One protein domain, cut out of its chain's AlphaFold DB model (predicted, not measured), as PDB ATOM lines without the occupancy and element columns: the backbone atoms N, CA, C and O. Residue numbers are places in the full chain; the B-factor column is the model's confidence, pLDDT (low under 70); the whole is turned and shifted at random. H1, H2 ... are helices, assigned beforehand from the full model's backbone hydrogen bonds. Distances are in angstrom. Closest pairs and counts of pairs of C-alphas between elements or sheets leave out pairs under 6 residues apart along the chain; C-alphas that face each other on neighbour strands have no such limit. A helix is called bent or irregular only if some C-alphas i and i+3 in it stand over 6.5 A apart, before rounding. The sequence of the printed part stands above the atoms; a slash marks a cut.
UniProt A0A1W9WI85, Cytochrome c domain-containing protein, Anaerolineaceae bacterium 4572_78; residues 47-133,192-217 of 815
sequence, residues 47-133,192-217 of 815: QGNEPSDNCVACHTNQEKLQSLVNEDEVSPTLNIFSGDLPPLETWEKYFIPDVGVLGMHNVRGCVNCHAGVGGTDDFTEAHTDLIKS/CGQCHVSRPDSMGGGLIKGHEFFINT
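AT A GLANCE: This is residues 47 to 133 and 192 to 217 of the 815 residues of the protein "Cytochrome c domain-containing protein" of Anaerolineaceae bacterium 4572_78 (UniProt A0A1W9WI85). Little regular structure is here: six short helices sit among loops, with H3, H4 and H5 loosely round H1, H2 making a corner with H1, and H6 away from them. A wide loop within residues 69 to 98 reaches Ile 80, far from the tail at Gln 47. The printed part has 113 residues with six named helices, H1 to H6 in chain order, and no named strand; its class is all helix, though helices hold just 38 residues. It is compact, radius of gyration of the C-alphas 14.5 A, spanning 50 by 35 by 24 A.

HOW THE PARTS SIT: Start at H1, residues 53 to 59, which only just touches H2, residues 62 to 68, only at the corner, with 3 pairs of C-alphas within 8 A; the closest, Cys 58 and Lys 64, are 6.3 A apart, and the lines are about perpendicular at 78 degrees. H3, residues 99 to 108, is close to H1 but not clearly touching, closest C-alphas Val 56 and Val 99 at 7.3 A. So are H4, residues 110 to 114, by Cys 55 and Cys 110 at 7.3 A, and H5, residues 123 to 126, by Cys 55 and Ala 126 at 7.7 A. H6, residues 192 to 196, is apart from the other five. Every O i to N i+4 pair is within hydrogen-bond range in H1, H2, H4 and H6; H3 has 0 of 6, but 5 of 7 O i to N i+3 pairs, and H5 is too short for an i+4 pair.

IN THESE COORDINATES: Find C-alpha 53 at (-50.698, -6.679, -9.949), where H1 begins its 9.9 A; H2 is 10.0 A long. H3, 12.0 A, is irregular: C-alphas 101 and 104 are 9.0 A apart. H4 and H6 are each 5.9 A and H5 is 5.3 A; H6 ends at C-alpha 196, (-30.600, -18.749, -6.600).

THE WHOLE: The C-alphas of Gln 47 and Ile 80 are the farthest apart, 50.5 A. Residues 134 to 191 are not printed, and C-alphas 133 and 192 are 9.0 A apart across the cut. The link from H2 to H3 is long, 30 residues. Look for pLDDT under 70 in residues 47 to 53 and 70 to 85.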
ATOM      1  N   GLN A  47     -56.793 -13.376 -22.300       28.38
ATOM      2  CA  GLN A  47     -55.944 -12.225 -22.059       28.38
ATOM      3  C   GLN A  47     -55.045 -12.604 -20.878       28.38
ATOM      4  O   GLN A  47     -55.470 -13.366 -20.006       28.38
ATOM      5  N   GLY A  48     -53.794 -12.146 -20.906       30.64
ATOM      6  CA  GLY A  48     -52.761 -12.502 -19.939       30.64
ATOM      7  C   GLY A  48     -53.210 -12.392 -18.481       30.64
ATOM      8  O   GLY A  48     -54.096 -11.615 -18.130       30.64
ATOM      9  N   ASN A  49     -52.584 -13.213 -17.642       34.66
ATOM     10  CA  ASN A  49     -52.658 -13.132 -16.191       34.66
ATOM     11  C   ASN A  49     -52.579 -11.675 -15.701       34.66
ATOM     12  O   ASN A  49     -51.509 -11.088 -15.773       34.66
ATOM     13  N   GLU A  50     -53.641 -11.148 -15.092       45.84
ATOM     14  CA  GLU A  50     -53.499 -10.122 -14.048       45.84
ATOM     15  C   GLU A  50     -54.290 -10.499 -12.780       45.84
ATOM     16  O   GLU A  50     -55.385 -10.000 -12.519       45.84
ATOM     17  N   PRO A  51     -53.752 -11.450 -11.988       42.91
ATOM     18  CA  PRO A  51     -53.889 -11.443 -10.525       42.91
ATOM     19  C   PRO A  51     -52.579 -11.094  -9.785       42.91
ATOM     20  O   PRO A  51     -52.578 -11.050  -8.554       42.91
ATOM     21  N   SER A  52     -51.470 -10.857 -10.502       51.16
ATOM     22  CA  SER A  52     -50.154 -10.492  -9.939       51.16
ATOM     23  C   SER A  52     -50.031  -9.023  -9.534       51.16
ATOM     24  O   SER A  52     -49.225  -8.710  -8.658       51.16
ATOM     25  N   ASP A  53     -50.838  -8.132 -10.111       57.16
ATOM     26  CA  ASP A  53     -50.698  -6.679  -9.949       57.16
ATOM     27  C   ASP A  53     -50.768  -6.202  -8.497       57.16
ATOM     28  O   ASP A  53     -50.055  -5.273  -8.125       57.16
ATOM     29  N   ASN A  54     -51.538  -6.872  -7.636       72.56
ATOM     30  CA  ASN A  54     -51.682  -6.446  -6.240       72.56
ATOM     31  C   ASN A  54     -50.525  -6.921  -5.344       72.56
ATOM     32  O   ASN A  54     -50.092  -6.186  -4.452       72.56
ATOM     33  N   CYS A  55     -49.963  -8.111  -5.604       86.00
ATOM     34  CA  CYS A  55     -48.723  -8.545  -4.951       86.00
ATOM     35  C   CYS A  55     -47.587  -7.592  -5.328       86.00
ATOM     36  O   CYS A  55     -46.867  -7.103  -4.459       86.00
ATOM     37  N   VAL A  56     -47.482  -7.274  -6.622       86.50
ATOM     38  CA  VAL A  56     -46.524  -6.304  -7.159       86.50
ATOM     39  C   VAL A  56     -46.735  -4.934  -6.517       86.50
ATOM     40  O   VAL A  56     -45.782  -4.371  -5.992       86.50
ATOM     41  N   ALA A  57     -47.970  -4.435  -6.427       82.75
ATOM     42  CA  ALA A  57     -48.280  -3.144  -5.810       82.75
ATOM     43  C   ALA A  57     -47.830  -3.027  -4.343       82.75
ATOM     44  O   ALA A  57     -47.530  -1.924  -3.879       82.75
ATOM     45  N   CYS A  58     -47.774  -4.142  -3.607       87.06
ATOM     46  CA  CYS A  58     -47.251  -4.168  -2.245       87.06
ATOM     47  C   CYS A  58     -45.728  -4.345  -2.216       87.06
ATOM     48  O   CYS A  58     -45.045  -3.584  -1.535       87.06
ATOM     49  N   HIS A  59     -45.192  -5.319  -2.954       91.50
ATOM     50  CA  HIS A  59     -43.785  -5.718  -2.869       91.50
ATOM     51  C   HIS A  59     -42.822  -4.819  -3.652       91.50
ATOM     52  O   HIS A  59     -41.637  -4.802  -3.328       91.50
ATOM     53  N   THR A  60     -43.314  -4.014  -4.598       90.62
ATOM     54  CA  THR A  60     -42.536  -2.942  -5.247       90.62
ATOM     55  C   THR A  60     -42.728  -1.575  -4.596       90.62
ATOM     56  O   THR A  60     -42.088  -0.595  -4.980       90.62
ATOM     57  N   ASN A  61     -43.564  -1.487  -3.556       90.56
ATOM     58  CA  ASN A  61     -43.799  -0.255  -2.818       90.56
ATOM     59  C   ASN A  61     -43.070  -0.275  -1.470       90.56
ATOM     60  O   ASN A  61     -43.578  -0.753  -0.454       90.56
ATOM     61  N   GLN A  62     -41.877   0.317  -1.463       91.00
ATOM     62  CA  GLN A  62     -41.047   0.442  -0.270       91.00
ATOM     63  C   GLN A  62     -41.787   1.110   0.902       91.00
ATOM     64  O   GLN A  62     -41.740   0.593   2.015       91.00
ATOM     65  N   GLU A  63     -42.494   2.224   0.677       90.44
ATOM     66  CA  GLU A  63     -43.207   2.940   1.750       90.44
ATOM     67  C   GLU A  63     -44.304   2.067   2.372       90.44
ATOM     68  O   GLU A  63     -44.496   2.052   3.591       90.44
ATOM     69  N   LYS A  64     -45.008   1.294   1.537       87.62
ATOM     70  CA  LYS A  64     -46.028   0.348   1.987       87.62
ATOM     71  C   LYS A  64     -45.406  -0.759   2.831       87.62
ATOM     72  O   LYS A  64     -45.904  -0.988   3.932       87.62
ATOM     73  N   LEU A  65     -44.324  -1.395   2.377       88.69
ATOM     74  CA  LEU A  65     -43.632  -2.428   3.156       88.69
ATOM     75  C   LEU A  65     -43.116  -1.872   4.485       88.69
ATOM     76  O   LEU A  65     -43.371  -2.467   5.527       88.69
ATOM     77  N   GLN A  66     -42.484  -0.697   4.474       89.12
ATOM     78  CA  GLN A  66     -42.019  -0.018   5.686       89.12
ATOM     79  C   GLN A  66     -43.160   0.260   6.673       89.12
ATOM     80  O   GLN A  66     -42.979   0.098   7.874       89.12
ATOM     81  N   SER A  67     -44.354   0.617   6.184       85.69
ATOM     82  CA  SER A  67     -45.531   0.843   7.039       85.69
ATOM     83  C   SER A  67     -46.107  -0.428   7.678       85.69
ATOM     84  O   SER A  67     -46.880  -0.330   8.631       85.69
ATOM     85  N   LEU A  68     -45.761  -1.602   7.140       80.69
ATOM     86  CA  LEU A  68     -46.223  -2.912   7.606       80.69
ATOM     87  C   LEU A  68     -45.218  -3.601   8.540       80.69
ATOM     88  O   LEU A  68     -45.566  -4.608   9.154       80.69
ATOM     89  N   VAL A  69     -43.993  -3.077   8.669       75.88
ATOM     90  CA  VAL A  69     -42.988  -3.618   9.593       75.88
ATOM     91  C   VAL A  69     -43.431  -3.370  11.034       75.88
ATOM     92  O   VAL A  69     -43.609  -2.229  11.456       75.88
ATOM     93  N   ASN A  70     -43.563  -4.446  11.811       62.34
ATOM     94  CA  ASN A  70     -43.659  -4.366  13.264       62.34
ATOM     95  C   ASN A  70     -42.239  -4.396  13.849       62.34
ATOM     96  O   ASN A  70     -41.525  -5.383  13.673       62.34
ATOM     97  N   GLU A  71     -41.835  -3.341  14.562       52.12
ATOM     98  CA  GLU A  71     -40.493  -3.206  15.168       52.12
ATOM     99  C   GLU A  71     -40.185  -4.277  16.244       52.12
ATOM    100  O   GLU A  71     -39.038  -4.425  16.658       52.12
ATOM    101  N   ASP A  72     -41.187  -5.058  16.667       47.69
ATOM    102  CA  ASP A  72     -41.066  -6.107  17.688       47.69
ATOM    103  C   ASP A  72     -40.650  -7.495  17.133       47.69
ATOM    104  O   ASP A  72     -40.338  -8.393  17.917       47.69
ATOM    105  N   GLU A  73     -40.605  -7.700  15.808       44.53
ATOM    106  CA  GLU A  73     -40.155  -8.959  15.177       44.53
ATOM    107  C   GLU A  73     -38.671  -8.915  14.775       44.53
ATOM    108  O   GLU A  73     -38.289  -9.158  13.629       44.53
ATOM    109  N   VAL A  74     -37.784  -8.644  15.732       38.81
ATOM    110  CA  VAL A  74     -36.370  -8.999  15.552       38.81
ATOM    111  C   VAL A  74     -36.253 -10.494  15.826       38.81
ATOM    112  O   VAL A  74     -36.143 -10.920  16.976       38.81
ATOM    113  N   SER A  75     -36.315 -11.312  14.773       37.22
ATOM    114  CA  SER A  75     -35.925 -12.718  14.897       37.22
ATOM    115  C   SER A  75     -34.454 -12.746  15.321       37.22
ATOM    116  O   SER A  75     -33.626 -12.158  14.617       37.22
ATOM    117  N   PRO A  76     -34.099 -13.367  16.460       34.28
ATOM    118  CA  PRO A  76     -32.708 -13.517  16.837       34.28
ATOM    119  C   PRO A  76     -32.068 -14.470  15.828       34.28
ATOM    120  O   PRO A  76     -32.170 -15.691  15.942       34.28
ATOM    121  N   THR A  77     -31.431 -13.915  14.800       40.03
ATOM    122  CA  THR A  77     -30.521 -14.673  13.948       40.03
ATOM    123  C   THR A  77     -29.382 -15.138  14.835       40.03
ATOM    124  O   THR A  77     -28.699 -14.319  15.456       40.03
ATOM    125  N   LEU A  78     -29.202 -16.454  14.930       36.66
ATOM    126  CA  LEU A  78     -28.081 -17.071  15.626       36.66
ATOM    127  C   LEU A  78     -26.816 -16.820  14.790       36.66
ATOM    128  O   LEU A  78     -26.336 -17.690  14.073       36.66
ATOM    129  N   ASN A  79     -26.324 -15.584  14.827       42.81
ATOM    130  CA  ASN A  79     -25.250 -15.091  13.977       42.81
ATOM    131  C   ASN A  79     -23.896 -15.437  14.607       42.81
ATOM    132  O   ASN A  79     -23.217 -14.566  15.145       42.81
ATOM    133  N   ILE A  80     -23.571 -16.733  14.679       42.41
ATOM    134  CA  ILE A  80     -22.374 -17.198  15.405       42.41
ATOM    135  C   ILE A  80     -21.401 -17.995  14.513       42.41
ATOM    136  O   ILE A  80     -20.250 -18.158  14.900       42.41
ATOM    137  N   PHE A  81     -21.784 -18.438  13.303       48.66
ATOM    138  CA  PHE A  81     -20.955 -19.388  12.526       48.66
ATOM    139  C   PHE A  81     -20.744 -19.085  11.038       48.66
ATOM    140  O   PHE A  81     -20.262 -19.941  10.291       48.66
ATOM    141  N   SER A  82     -21.030 -17.869  10.598       46.66
ATOM    142  CA  SER A  82     -21.278 -17.601   9.185       46.66
ATOM    143  C   SER A  82     -20.808 -16.210   8.800       46.66
ATOM    144  O   SER A  82     -20.826 -15.327   9.654       46.66
ATOM    145  N   GLY A  83     -20.364 -16.027   7.552       49.97
ATOM    146  CA  GLY A  83     -19.843 -14.745   7.073       49.97
ATOM    147  C   GLY A  83     -20.782 -13.580   7.398       49.97
ATOM    148  O   GLY A  83     -22.003 -13.757   7.411       49.97
ATOM    149  N   ASP A  84     -20.210 -12.407   7.686       57.78
ATOM    150  CA  ASP A  84     -20.950 -11.177   7.989       57.78
ATOM    151  C   ASP A  84     -21.816 -10.772   6.784       57.78
ATOM    152  O   ASP A  84     -21.415  -9.974   5.936       57.78
ATOM    153  N   LEU A  85     -23.025 -11.330   6.693       68.69
ATOM    154  CA  LEU A  85     -24.002 -10.879   5.717       68.69
ATOM    155  C   LEU A  85     -24.396  -9.438   6.056       68.69
ATOM    156  O   LEU A  85     -24.702  -9.147   7.219       68.69
ATOM    157  N   PRO A  86     -24.457  -8.533   5.064       75.62
ATOM    158  CA  PRO A  86     -24.923  -7.176   5.298       75.62
ATOM    159  C   PRO A  86     -26.315  -7.207   5.945       75.62
ATOM    160  O   PRO A  86     -27.194  -7.895   5.413       75.62
ATOM    161  N   PRO A  87     -26.543  -6.510   7.073       78.19
ATOM    162  CA  PRO A  87     -27.849  -6.517   7.718       78.19
ATOM    163  C   PRO A  87     -28.910  -5.986   6.749       78.19
ATOM    164  O   PRO A  87     -28.654  -5.036   6.012       78.19
ATOM    165  N   LEU A  88     -30.084  -6.620   6.757       81.25
ATOM    166  CA  LEU A  88     -31.261  -6.170   6.017       81.25
ATOM    167  C   LEU A  88     -32.349  -5.777   7.005       81.25
ATOM    168  O   LEU A  88     -32.686  -6.555   7.905       81.25
ATOM    169  N   GLU A  89     -32.930  -4.605   6.792       84.75
ATOM    170  CA  GLU A  89     -34.165  -4.204   7.448       84.75
ATOM    171  C   GLU A  89     -35.302  -5.160   7.059       84.75
ATOM    172  O   GLU A  89     -35.318  -5.744   5.971       84.75
ATOM    173  N   THR A  90     -36.304  -5.314   7.929       85.44
ATOM    174  CA  THR A  90     -37.402  -6.271   7.708       85.44
ATOM    175  C   THR A  90     -38.118  -6.056   6.374       85.44
ATOM    176  O   THR A  90     -38.479  -7.029   5.720       85.44
ATOM    177  N   TRP A  91     -38.298  -4.806   5.938       87.12
ATOM    178  CA  TRP A  91     -38.928  -4.503   4.650       87.12
ATOM    179  C   TRP A  91     -38.030  -4.861   3.453       87.12
ATOM    180  O   TRP A  91     -38.545  -5.304   2.429       87.12
ATOM    181  N   GLU A  92     -36.704  -4.723   3.579       89.19
ATOM    182  CA  GLU A  92     -35.739  -5.005   2.503       89.19
ATOM    183  C   GLU A  92     -35.717  -6.487   2.145       89.19
ATOM    184  O   GLU A  92     -35.558  -6.843   0.980       89.19
ATOM    185  N   LYS A  93     -35.961  -7.361   3.130       89.94
ATOM    186  CA  LYS A  93     -36.018  -8.813   2.926       89.94
ATOM    187  C   LYS A  93     -37.060  -9.249   1.898       89.94
ATOM    188  O   LYS A  93     -36.897 -10.323   1.327       89.94
ATOM    189  N   TYR A  94     -38.103  -8.447   1.677       90.50
ATOM    190  CA  TYR A  94     -39.245  -8.779   0.817       90.50
ATOM    191  C   TYR A  94     -39.458  -7.776  -0.323       90.50
ATOM    192  O   TYR A  94     -40.450  -7.885  -1.047       90.50
ATOM    193  N   PHE A  95     -38.580  -6.779  -0.451       92.88
ATOM    194  CA  PHE A  95     -38.714  -5.722  -1.443       92.88
ATOM    195  C   PHE A  95     -38.232  -6.188  -2.818       92.88
ATOM    196  O   PHE A  95     -37.135  -6.727  -2.963       92.88
ATOM    197  N   ILE A  96     -39.055  -5.934  -3.831       93.12
ATOM    198  CA  ILE A  96     -38.788  -6.227  -5.236       93.12
ATOM    199  C   ILE A  96     -38.719  -4.872  -5.943       93.12
ATOM    200  O   ILE A  96     -39.748  -4.225  -6.095       93.12
ATOM    201  N   PRO A  97     -37.537  -4.381  -6.344       86.50
ATOM    202  CA  PRO A  97     -37.405  -3.031  -6.888       86.50
ATOM    203  C   PRO A  97     -38.133  -2.874  -8.224       86.50
ATOM    204  O   PRO A  97     -38.664  -1.807  -8.521       86.50
ATOM    205  N   ASP A  98     -38.149  -3.941  -9.015       84.81
ATOM    206  CA  ASP A  98     -38.814  -4.024 -10.301       84.81
ATOM    207  C   ASP A  98     -39.146  -5.486 -10.589       84.81
ATOM    208  O   ASP A  98     -38.344  -6.365 -10.294       84.81
ATOM    209  N   VAL A  99     -40.307  -5.765 -11.177       83.50
ATOM    210  CA  VAL A  99     -40.712  -7.146 -11.498       83.50
ATOM    211  C   VAL A  99     -39.937  -7.733 -12.675       83.50
ATOM    212  O   VAL A  99     -39.891  -8.952 -12.835       83.50
ATOM    213  N   GLY A 100     -39.293  -6.892 -13.489       81.56
ATOM    214  CA  GLY A 100     -38.451  -7.325 -14.598       81.56
ATOM    215  C   GLY A 100     -37.230  -8.130 -14.154       81.56
ATOM    216  O   GLY A 100     -36.735  -8.943 -14.932       81.56
ATOM    217  N   VAL A 101     -36.785  -7.998 -12.899       81.94
ATOM    218  CA  VAL A 101     -35.657  -8.783 -12.359       81.94
ATOM    219  C   VAL A 101     -35.946 -10.289 -12.279       81.94
ATOM    220  O   VAL A 101     -35.012 -11.084 -12.281       81.94
ATOM    221  N   LEU A 102     -37.222 -10.699 -12.271       83.50
ATOM    222  CA  LEU A 102     -37.614 -12.111 -12.344       83.50
ATOM    223  C   LEU A 102     -37.403 -12.697 -13.757       83.50
ATOM    224  O   LEU A 102     -37.382 -13.920 -13.927       83.50
ATOM    225  N   GLY A 103     -37.268 -11.847 -14.782       85.50
ATOM    226  CA  GLY A 103     -37.111 -12.258 -16.176       85.50
ATOM    227  C   GLY A 103     -38.211 -13.226 -16.619       85.50
ATOM    228  O   GLY A 103     -39.403 -12.982 -16.412       85.50
ATOM    229  N   MET A 104     -37.809 -14.366 -17.184       82.19
ATOM    230  CA  MET A 104     -38.724 -15.424 -17.633       82.19
ATOM    231  C   MET A 104     -39.590 -16.026 -16.512       82.19
ATOM    232  O   MET A 104     -40.681 -16.526 -16.788       82.19
ATOM    233  N   HIS A 105     -39.165 -15.941 -15.247       85.19
ATOM    234  CA  HIS A 105     -39.943 -16.460 -14.117       85.19
ATOM    235  C   HIS A 105     -41.187 -15.608 -13.829       85.19
ATOM    236  O   HIS A 105     -42.159 -16.110 -13.265       85.19
ATOM    237  N   ASN A 106     -41.222 -14.350 -14.289       82.81
ATOM    238  CA  ASN A 106     -42.396 -13.491 -14.131       82.81
ATOM    239  C   ASN A 106     -43.603 -13.963 -14.968       82.81
ATOM    240  O   ASN A 106     -44.739 -13.628 -14.651       82.81
ATOM    241  N   VAL A 107     -43.388 -14.771 -16.016       76.62
ATOM    242  CA  VAL A 107     -44.445 -15.194 -16.960       76.62
ATOM    243  C   VAL A 107     -45.573 -15.966 -16.268       76.62
ATOM    244  O   VAL A 107     -46.735 -15.876 -16.672       76.62
ATOM    245  N   ARG A 108     -45.264 -16.704 -15.194       74.19
ATOM    246  CA  ARG A 108     -46.283 -17.423 -14.420       74.19
ATOM    247  C   ARG A 108     -46.943 -16.549 -13.350       74.19
ATOM    248  O   ARG A 108     -48.019 -16.904 -12.890       74.19
ATOM    249  N   GLY A 109     -46.392 -15.391 -13.001       81.62
ATOM    250  CA  GLY A 109     -46.905 -14.538 -11.927       81.62
ATOM    251  C   GLY A 109     -46.743 -15.152 -10.526       81.62
ATOM    252  O   GLY A 109     -46.599 -16.363 -10.357       81.62
ATOM    253  N   CYS A 110     -46.786 -14.303  -9.498       87.00
ATOM    254  CA  CYS A 110     -46.382 -14.669  -8.133       87.00
ATOM    255  C   CYS A 110     -47.180 -15.845  -7.545       87.00
ATOM    256  O   CYS A 110     -46.601 -16.740  -6.935       87.00
ATOM    257  N   VAL A 111     -48.502 -15.859  -7.757       87.94
ATOM    258  CA  VAL A 111     -49.418 -16.848  -7.159       87.94
ATOM    259  C   VAL A 111     -49.170 -18.265  -7.676       87.94
ATOM    260  O   VAL A 111     -49.399 -19.227  -6.953       87.94
ATOM    261  N   ASN A 112     -48.664 -18.430  -8.899       86.00
ATOM    262  CA  ASN A 112     -48.426 -19.771  -9.436       86.00
ATOM    263  C   ASN A 112     -47.236 -20.475  -8.772       86.00
ATOM    264  O   ASN A 112     -47.230 -21.698  -8.705       86.00
ATOM    265  N   CYS A 113     -46.265 -19.724  -8.250       86.88
ATOM    266  CA  CYS A 113     -45.155 -20.294  -7.487       86.88
ATOM    267  C   CYS A 113     -45.452 -20.270  -5.985       86.88
ATOM    268  O   CYS A 113     -45.278 -21.266  -5.292       86.88
ATOM    269  N   HIS A 114     -45.923 -19.134  -5.472       91.62
ATOM    270  CA  HIS A 114     -46.080 -18.908  -4.038       91.62
ATOM    271  C   HIS A 114     -47.465 -19.250  -3.490       91.62
ATOM    272  O   HIS A 114     -47.681 -19.097  -2.291       91.62
ATOM    273  N   ALA A 115     -48.413 -19.697  -4.317       89.69
ATOM    274  CA  ALA A 115     -49.824 -19.778  -3.942       89.69
ATOM    275  C   ALA A 115     -50.318 -18.425  -3.381       89.69
ATOM    276  O   ALA A 115     -49.975 -17.365  -3.908       89.69
ATOM    277  N   GLY A 116     -51.129 -18.432  -2.326       89.06
ATOM    278  CA  GLY A 116     -51.731 -17.209  -1.804       89.06
ATOM    279  C   GLY A 116     -52.947 -16.740  -2.606       89.06
ATOM    280  O   GLY A 116     -53.424 -17.403  -3.532       89.06
ATOM    281  N   VAL A 117     -53.467 -15.575  -2.225       88.25
ATOM    282  CA  VAL A 117     -54.676 -14.994  -2.819       88.25
ATOM    283  C   VAL A 117     -54.305 -13.736  -3.600       88.25
ATOM    284  O   VAL A 117     -54.006 -12.693  -3.024       88.25
ATOM    285  N   GLY A 118     -54.331 -13.826  -4.932       85.12
ATOM    286  CA  GLY A 118     -54.172 -12.663  -5.811       85.12
ATOM    287  C   GLY A 118     -55.408 -11.753  -5.814       85.12
ATOM    288  O   GLY A 118     -56.508 -12.171  -5.452       85.12
ATOM    289  N   GLY A 119     -55.245 -10.506  -6.264       81.56
ATOM    290  CA  GLY A 119     -56.368  -9.572  -6.445       81.56
ATOM    291  C   GLY A 119     -56.915  -8.916  -5.165       81.56
ATOM    292  O   GLY A 119     -57.980  -8.301  -5.213       81.56
ATOM    293  N   THR A 120     -56.193  -8.988  -4.043       82.94
ATOM    294  CA  THR A 120     -56.515  -8.280  -2.788       82.94
ATOM    295  C   THR A 120     -55.333  -7.432  -2.306       82.94
ATOM    296  O   THR A 120     -54.181  -7.801  -2.516       82.94
ATOM    297  N   ASP A 121     -55.629  -6.291  -1.676       81.25
ATOM    298  CA  ASP A 121     -54.642  -5.401  -1.037       81.25
ATOM    299  C   ASP A 121     -54.566  -5.626   0.488       81.25
ATOM    300  O   ASP A 121     -53.819  -4.941   1.199       81.25
ATOM    301  N   ASP A 122     -55.381  -6.548   1.021       86.31
ATOM    302  CA  ASP A 122     -55.324  -6.946   2.423       86.31
ATOM    303  C   ASP A 122     -54.177  -7.934   2.643       86.31
ATOM    304  O   ASP A 122     -54.135  -9.017   2.062       86.31
ATOM    305  N   PHE A 123     -53.248  -7.565   3.523       85.31
ATOM    306  CA  PHE A 123     -52.058  -8.360   3.817       85.31
ATOM    307  C   PHE A 123     -52.386  -9.768   4.333       85.31
ATOM    308  O   PHE A 123     -51.672 -10.715   4.012       85.31
ATOM    309  N   THR A 124     -53.421  -9.921   5.161       87.81
ATOM    310  CA  THR A 124     -53.734 -11.225   5.766       87.81
ATOM    311  C   THR A 124     -54.407 -12.132   4.745       87.81
ATOM    312  O   THR A 124     -54.094 -13.319   4.662       87.81
ATOM    313  N   GLU A 125     -55.313 -11.570   3.948       89.62
ATOM    314  CA  GLU A 125     -55.988 -12.286   2.871       89.62
ATOM    315  C   GLU A 125     -54.994 -12.726   1.789       89.62
ATOM    316  O   GLU A 125     -54.945 -13.913   1.476       89.62
ATOM    317  N   ALA A 126     -54.138 -11.816   1.304       87.62
ATOM    318  CA  ALA A 126     -53.152 -12.104   0.258       87.62
ATOM    319  C   ALA A 126     -52.208 -13.262   0.627       87.62
ATOM    320  O   ALA A 126     -51.858 -14.082  -0.221       87.62
ATOM    321  N   HIS A 127     -51.827 -13.353   1.905       92.00
ATOM    322  CA  HIS A 127     -50.906 -14.371   2.413       92.00
ATOM    323  C   HIS A 127     -51.593 -15.614   3.003       92.00
ATOM    324  O   HIS A 127     -50.928 -16.453   3.615       92.00
ATOM    325  N   THR A 128     -52.910 -15.759   2.837       92.88
ATOM    326  CA  THR A 128     -53.610 -16.992   3.221       92.88
ATOM    327  C   THR A 128     -53.130 -18.145   2.337       92.88
ATOM    328  O   THR A 128     -53.190 -18.046   1.118       92.88
ATOM    329  N   ASP A 129     -52.641 -19.228   2.951       91.38
ATOM    330  CA  ASP A 129     -52.070 -20.409   2.278       91.38
ATOM    331  C   ASP A 129     -50.848 -20.121   1.371       91.38
ATOM    332  O   ASP A 129     -50.551 -20.887   0.454       91.38
ATOM    333  N   LEU A 130     -50.103 -19.037   1.634       92.19
ATOM    334  CA  LEU A 130     -48.862 -18.711   0.921       92.19
ATOM    335  C   LEU A 130     -47.747 -19.735   1.207       92.19
ATOM    336  O   LEU A 130     -47.380 -19.988   2.359       92.19
ATOM    337  N   ILE A 131     -47.123 -20.228   0.143       91.31
ATOM    338  CA  ILE A 131     -45.899 -21.023   0.162       91.31
ATOM    339  C   ILE A 131     -44.692 -20.075   0.148       91.31
ATOM    340  O   ILE A 131     -44.368 -19.443  -0.859       91.31
ATOM    341  N   LYS A 132     -44.003 -19.980   1.291       88.12
ATOM    342  CA  LYS A 132     -42.841 -19.087   1.460       88.12
ATOM    343  C   LYS A 132     -41.637 -19.501   0.614       88.12
ATOM    344  O   LYS A 132     -41.014 -18.635   0.016       88.12
ATOM    345  N   SER A 133     -41.351 -20.804   0.554       89.62
ATOM    346  CA  SER A 133     -40.294 -21.373  -0.288       89.62
ATOM    347  C   SER A 133     -40.878 -22.416  -1.248       89.62
ATOM    348  O   SER A 133     -41.031 -23.582  -0.873       89.62
ATOM    349  N   CYS A 192     -33.523 -24.697  -3.845       92.56
ATOM    350  CA  CYS A 192     -33.065 -23.912  -4.998       92.56
ATOM    351  C   CYS A 192     -33.168 -22.394  -4.763       92.56
ATOM    352  O   CYS A 192     -32.294 -21.645  -5.187       92.56
ATOM    353  N   GLY A 193     -34.213 -21.931  -4.077       92.38
ATOM    354  CA  GLY A 193     -34.451 -20.518  -3.797       92.38
ATOM    355  C   GLY A 193     -33.395 -19.936  -2.867       92.38
ATOM    356  O   GLY A 193     -32.907 -18.839  -3.122       92.38
ATOM    357  N   GLN A 194     -32.954 -20.699  -1.867       90.88
ATOM    358  CA  GLN A 194     -31.895 -20.287  -0.936       90.88
ATOM    359  C   GLN A 194     -30.492 -20.214  -1.565       90.88
ATOM    360  O   GLN A 194     -29.572 -19.684  -0.940       90.88
ATOM    361  N   CYS A 195     -30.326 -20.724  -2.788       90.44
ATOM    362  CA  CYS A 195     -29.110 -20.550  -3.584       90.44
ATOM    363  C   CYS A 195     -29.283 -19.489  -4.674       90.44
ATOM    364  O   CYS A 195     -28.412 -18.648  -4.878       90.44
ATOM    365  N   HIS A 196     -30.417 -19.513  -5.372       92.88
ATOM    366  CA  HIS A 196     -30.600 -18.749  -6.600       92.88
ATOM    367  C   HIS A 196     -31.386 -17.449  -6.418       92.88
ATOM    368  O   HIS A 196     -31.437 -16.677  -7.364       92.88
ATOM    369  N   VAL A 197     -32.006 -17.176  -5.264       92.69
ATOM    370  CA  VAL A 197     -32.919 -16.019  -5.102       92.69
ATOM    371  C   VAL A 197     -32.755 -15.312  -3.753       92.69
ATOM    372  O   VAL A 197     -32.707 -14.077  -3.672       92.69
ATOM    373  N   SER A 198     -32.683 -16.081  -2.670       91.06
ATOM    374  CA  SER A 198     -32.671 -15.593  -1.297       91.06
ATOM    375  C   SER A 198     -31.453 -16.081  -0.536       91.06
ATOM    376  O   SER A 198     -30.851 -17.093  -0.863       91.06
ATOM    377  N   ARG A 199     -31.119 -15.366   0.533       88.25
ATOM    378  CA  ARG A 199     -30.154 -15.825   1.528       88.25
ATOM    379  C   ARG A 199     -30.728 -17.044   2.264       88.25
ATOM    380  O   ARG A 199     -31.955 -17.137   2.380       88.25
ATOM    381  N   PRO A 200     -29.887 -17.934   2.812       84.94
ATOM    382  CA  PRO A 200     -30.364 -19.062   3.607       84.94
ATOM    383  C   PRO A 200     -31.225 -18.628   4.801       84.94
ATOM    384  O   PRO A 200     -30.910 -17.658   5.501       84.94
ATOM    385  N   ASP A 201     -32.296 -19.372   5.086       80.69
ATOM    386  CA  ASP A 201     -33.214 -19.040   6.187       80.69
ATOM    387  C   ASP A 201     -32.537 -19.133   7.557       80.69
ATOM    388  O   ASP A 201     -32.830 -18.346   8.462       80.69
ATOM    389  N   SER A 202     -31.576 -20.053   7.698       74.81
ATOM    390  CA  SER A 202     -30.731 -20.195   8.890       74.81
ATOM    391  C   SER A 202     -29.952 -18.916   9.219       74.81
ATOM    392  O   SER A 202     -29.648 -18.672  10.387       74.81
ATOM    393  N   MET A 203     -29.722 -18.064   8.214       74.75
ATOM    394  CA  MET A 203     -29.009 -16.792   8.306       74.75
ATOM    395  C   MET A 203     -29.928 -15.566   8.325       74.75
ATOM    396  O   MET A 203     -29.483 -14.430   8.163       74.75
ATOM    397  N   GLY A 204     -31.223 -15.775   8.568       76.62
ATOM    398  CA  GLY A 204     -32.214 -14.706   8.655       76.62
ATOM    399  C   GLY A 204     -32.906 -14.371   7.339       76.62
ATOM    400  O   GLY A 204     -33.729 -13.446   7.343       76.62
ATOM    401  N   GLY A 205     -32.606 -15.120   6.272       84.62
ATOM    402  CA  GLY A 205     -33.275 -15.058   4.978       84.62
ATOM    403  C   GLY A 205     -33.228 -13.683   4.308       84.62
ATOM    404  O   GLY A 205     -32.410 -12.817   4.630       84.62
ATOM    405  N   GLY A 206     -34.163 -13.480   3.382       88.94
ATOM    406  CA  GLY A 206     -34.306 -12.248   2.610       88.94
ATOM    407  C   GLY A 206     -33.697 -12.347   1.216       88.94
ATOM    408  O   GLY A 206     -32.778 -13.126   0.965       88.94
ATOM    409  N   LEU A 207     -34.246 -11.563   0.294       91.25
ATOM    410  CA  LEU A 207     -33.833 -11.568  -1.106       91.25
ATOM    411  C   LEU A 207     -32.405 -11.039  -1.261       91.25
ATOM    412  O   LEU A 207     -32.032 -10.042  -0.645       91.25
ATOM    413  N   ILE A 208     -31.618 -11.696  -2.112       89.19
ATOM    414  CA  ILE A 208     -30.239 -11.277  -2.391       89.19
ATOM    415  C   ILE A 208     -30.242  -9.983  -3.210       89.19
ATOM    416  O   ILE A 208     -29.560  -9.017  -2.866       89.19
ATOM    417  N   LYS A 209     -31.043  -9.955  -4.282       89.62
ATOM    418  CA  LYS A 209     -31.163  -8.815  -5.196       89.62
ATOM    419  C   LYS A 209     -32.574  -8.727  -5.768       89.62
ATOM    420  O   LYS A 209     -32.813  -8.973  -6.942       89.62
ATOM    421  N   GLY A 210     -33.539  -8.418  -4.905       85.69
ATOM    422  CA  GLY A 210     -34.882  -8.058  -5.357       85.69
ATOM    423  C   GLY A 210     -35.643  -9.151  -6.112       85.69
ATOM    424  O   GLY A 210     -36.404  -8.815  -6.999       85.69
ATOM    425  N   HIS A 211     -35.464 -10.427  -5.757       92.38
ATOM    426  CA  HIS A 211     -36.086 -11.595  -6.411       92.38
ATOM    427  C   HIS A 211     -35.526 -11.954  -7.801       92.38
ATOM    428  O   HIS A 211     -36.162 -12.676  -8.566       92.38
ATOM    429  N   GLU A 212     -34.323 -11.477  -8.120       90.81
ATOM    430  CA  GLU A 212     -33.542 -11.954  -9.264       90.81
ATOM    431  C   GLU A 212     -33.141 -13.426  -9.086       90.81
ATOM    432  O   GLU A 212     -32.688 -13.820  -8.010       90.81
ATOM    433  N   PHE A 213     -33.298 -14.219 -10.150       91.06
ATOM    434  CA  PHE A 213     -32.846 -15.611 -10.206       91.06
ATOM    435  C   PHE A 213     -31.419 -15.669 -10.758       91.06
ATOM    436  O   PHE A 213     -31.180 -15.426 -11.942       91.06
ATOM    437  N   PHE A 214     -30.466 -16.007  -9.901       88.00
ATOM    438  CA  PHE A 214     -29.060 -16.153 -10.250       88.00
ATOM    439  C   PHE A 214     -28.798 -17.518 -10.879       88.00
ATOM    440  O   PHE A 214     -29.092 -18.534 -10.269       88.00
ATOM    441  N   ILE A 215     -28.179 -17.566 -12.061       84.25
ATOM    442  CA  ILE A 215     -27.647 -18.833 -12.601       84.25
ATOM    443  C   ILE A 215     -26.402 -19.240 -11.807       84.25
ATOM    444  O   ILE A 215     -26.314 -20.362 -11.321       84.25
ATOM    445  N   ASN A 216     -25.478 -18.291 -11.630       83.75
ATOM    446  CA  ASN A 216     -24.301 -18.447 -10.786       83.75
ATOM    447  C   ASN A 216     -24.567 -17.783  -9.443       83.75
ATOM    448  O   ASN A 216     -24.755 -16.567  -9.364       83.75
ATOM    449  N   THR A 217     -24.595 -18.602  -8.406       84.25
ATOM    450  CA  THR A 217     -24.849 -18.173  -7.040       84.25
ATOM    451  C   THR A 217     -23.782 -17.176  -6.569       84.25
ATOM    452  O   THR A 217     -22.594 -17.464  -6.709       84.25
TER     453      THR A 217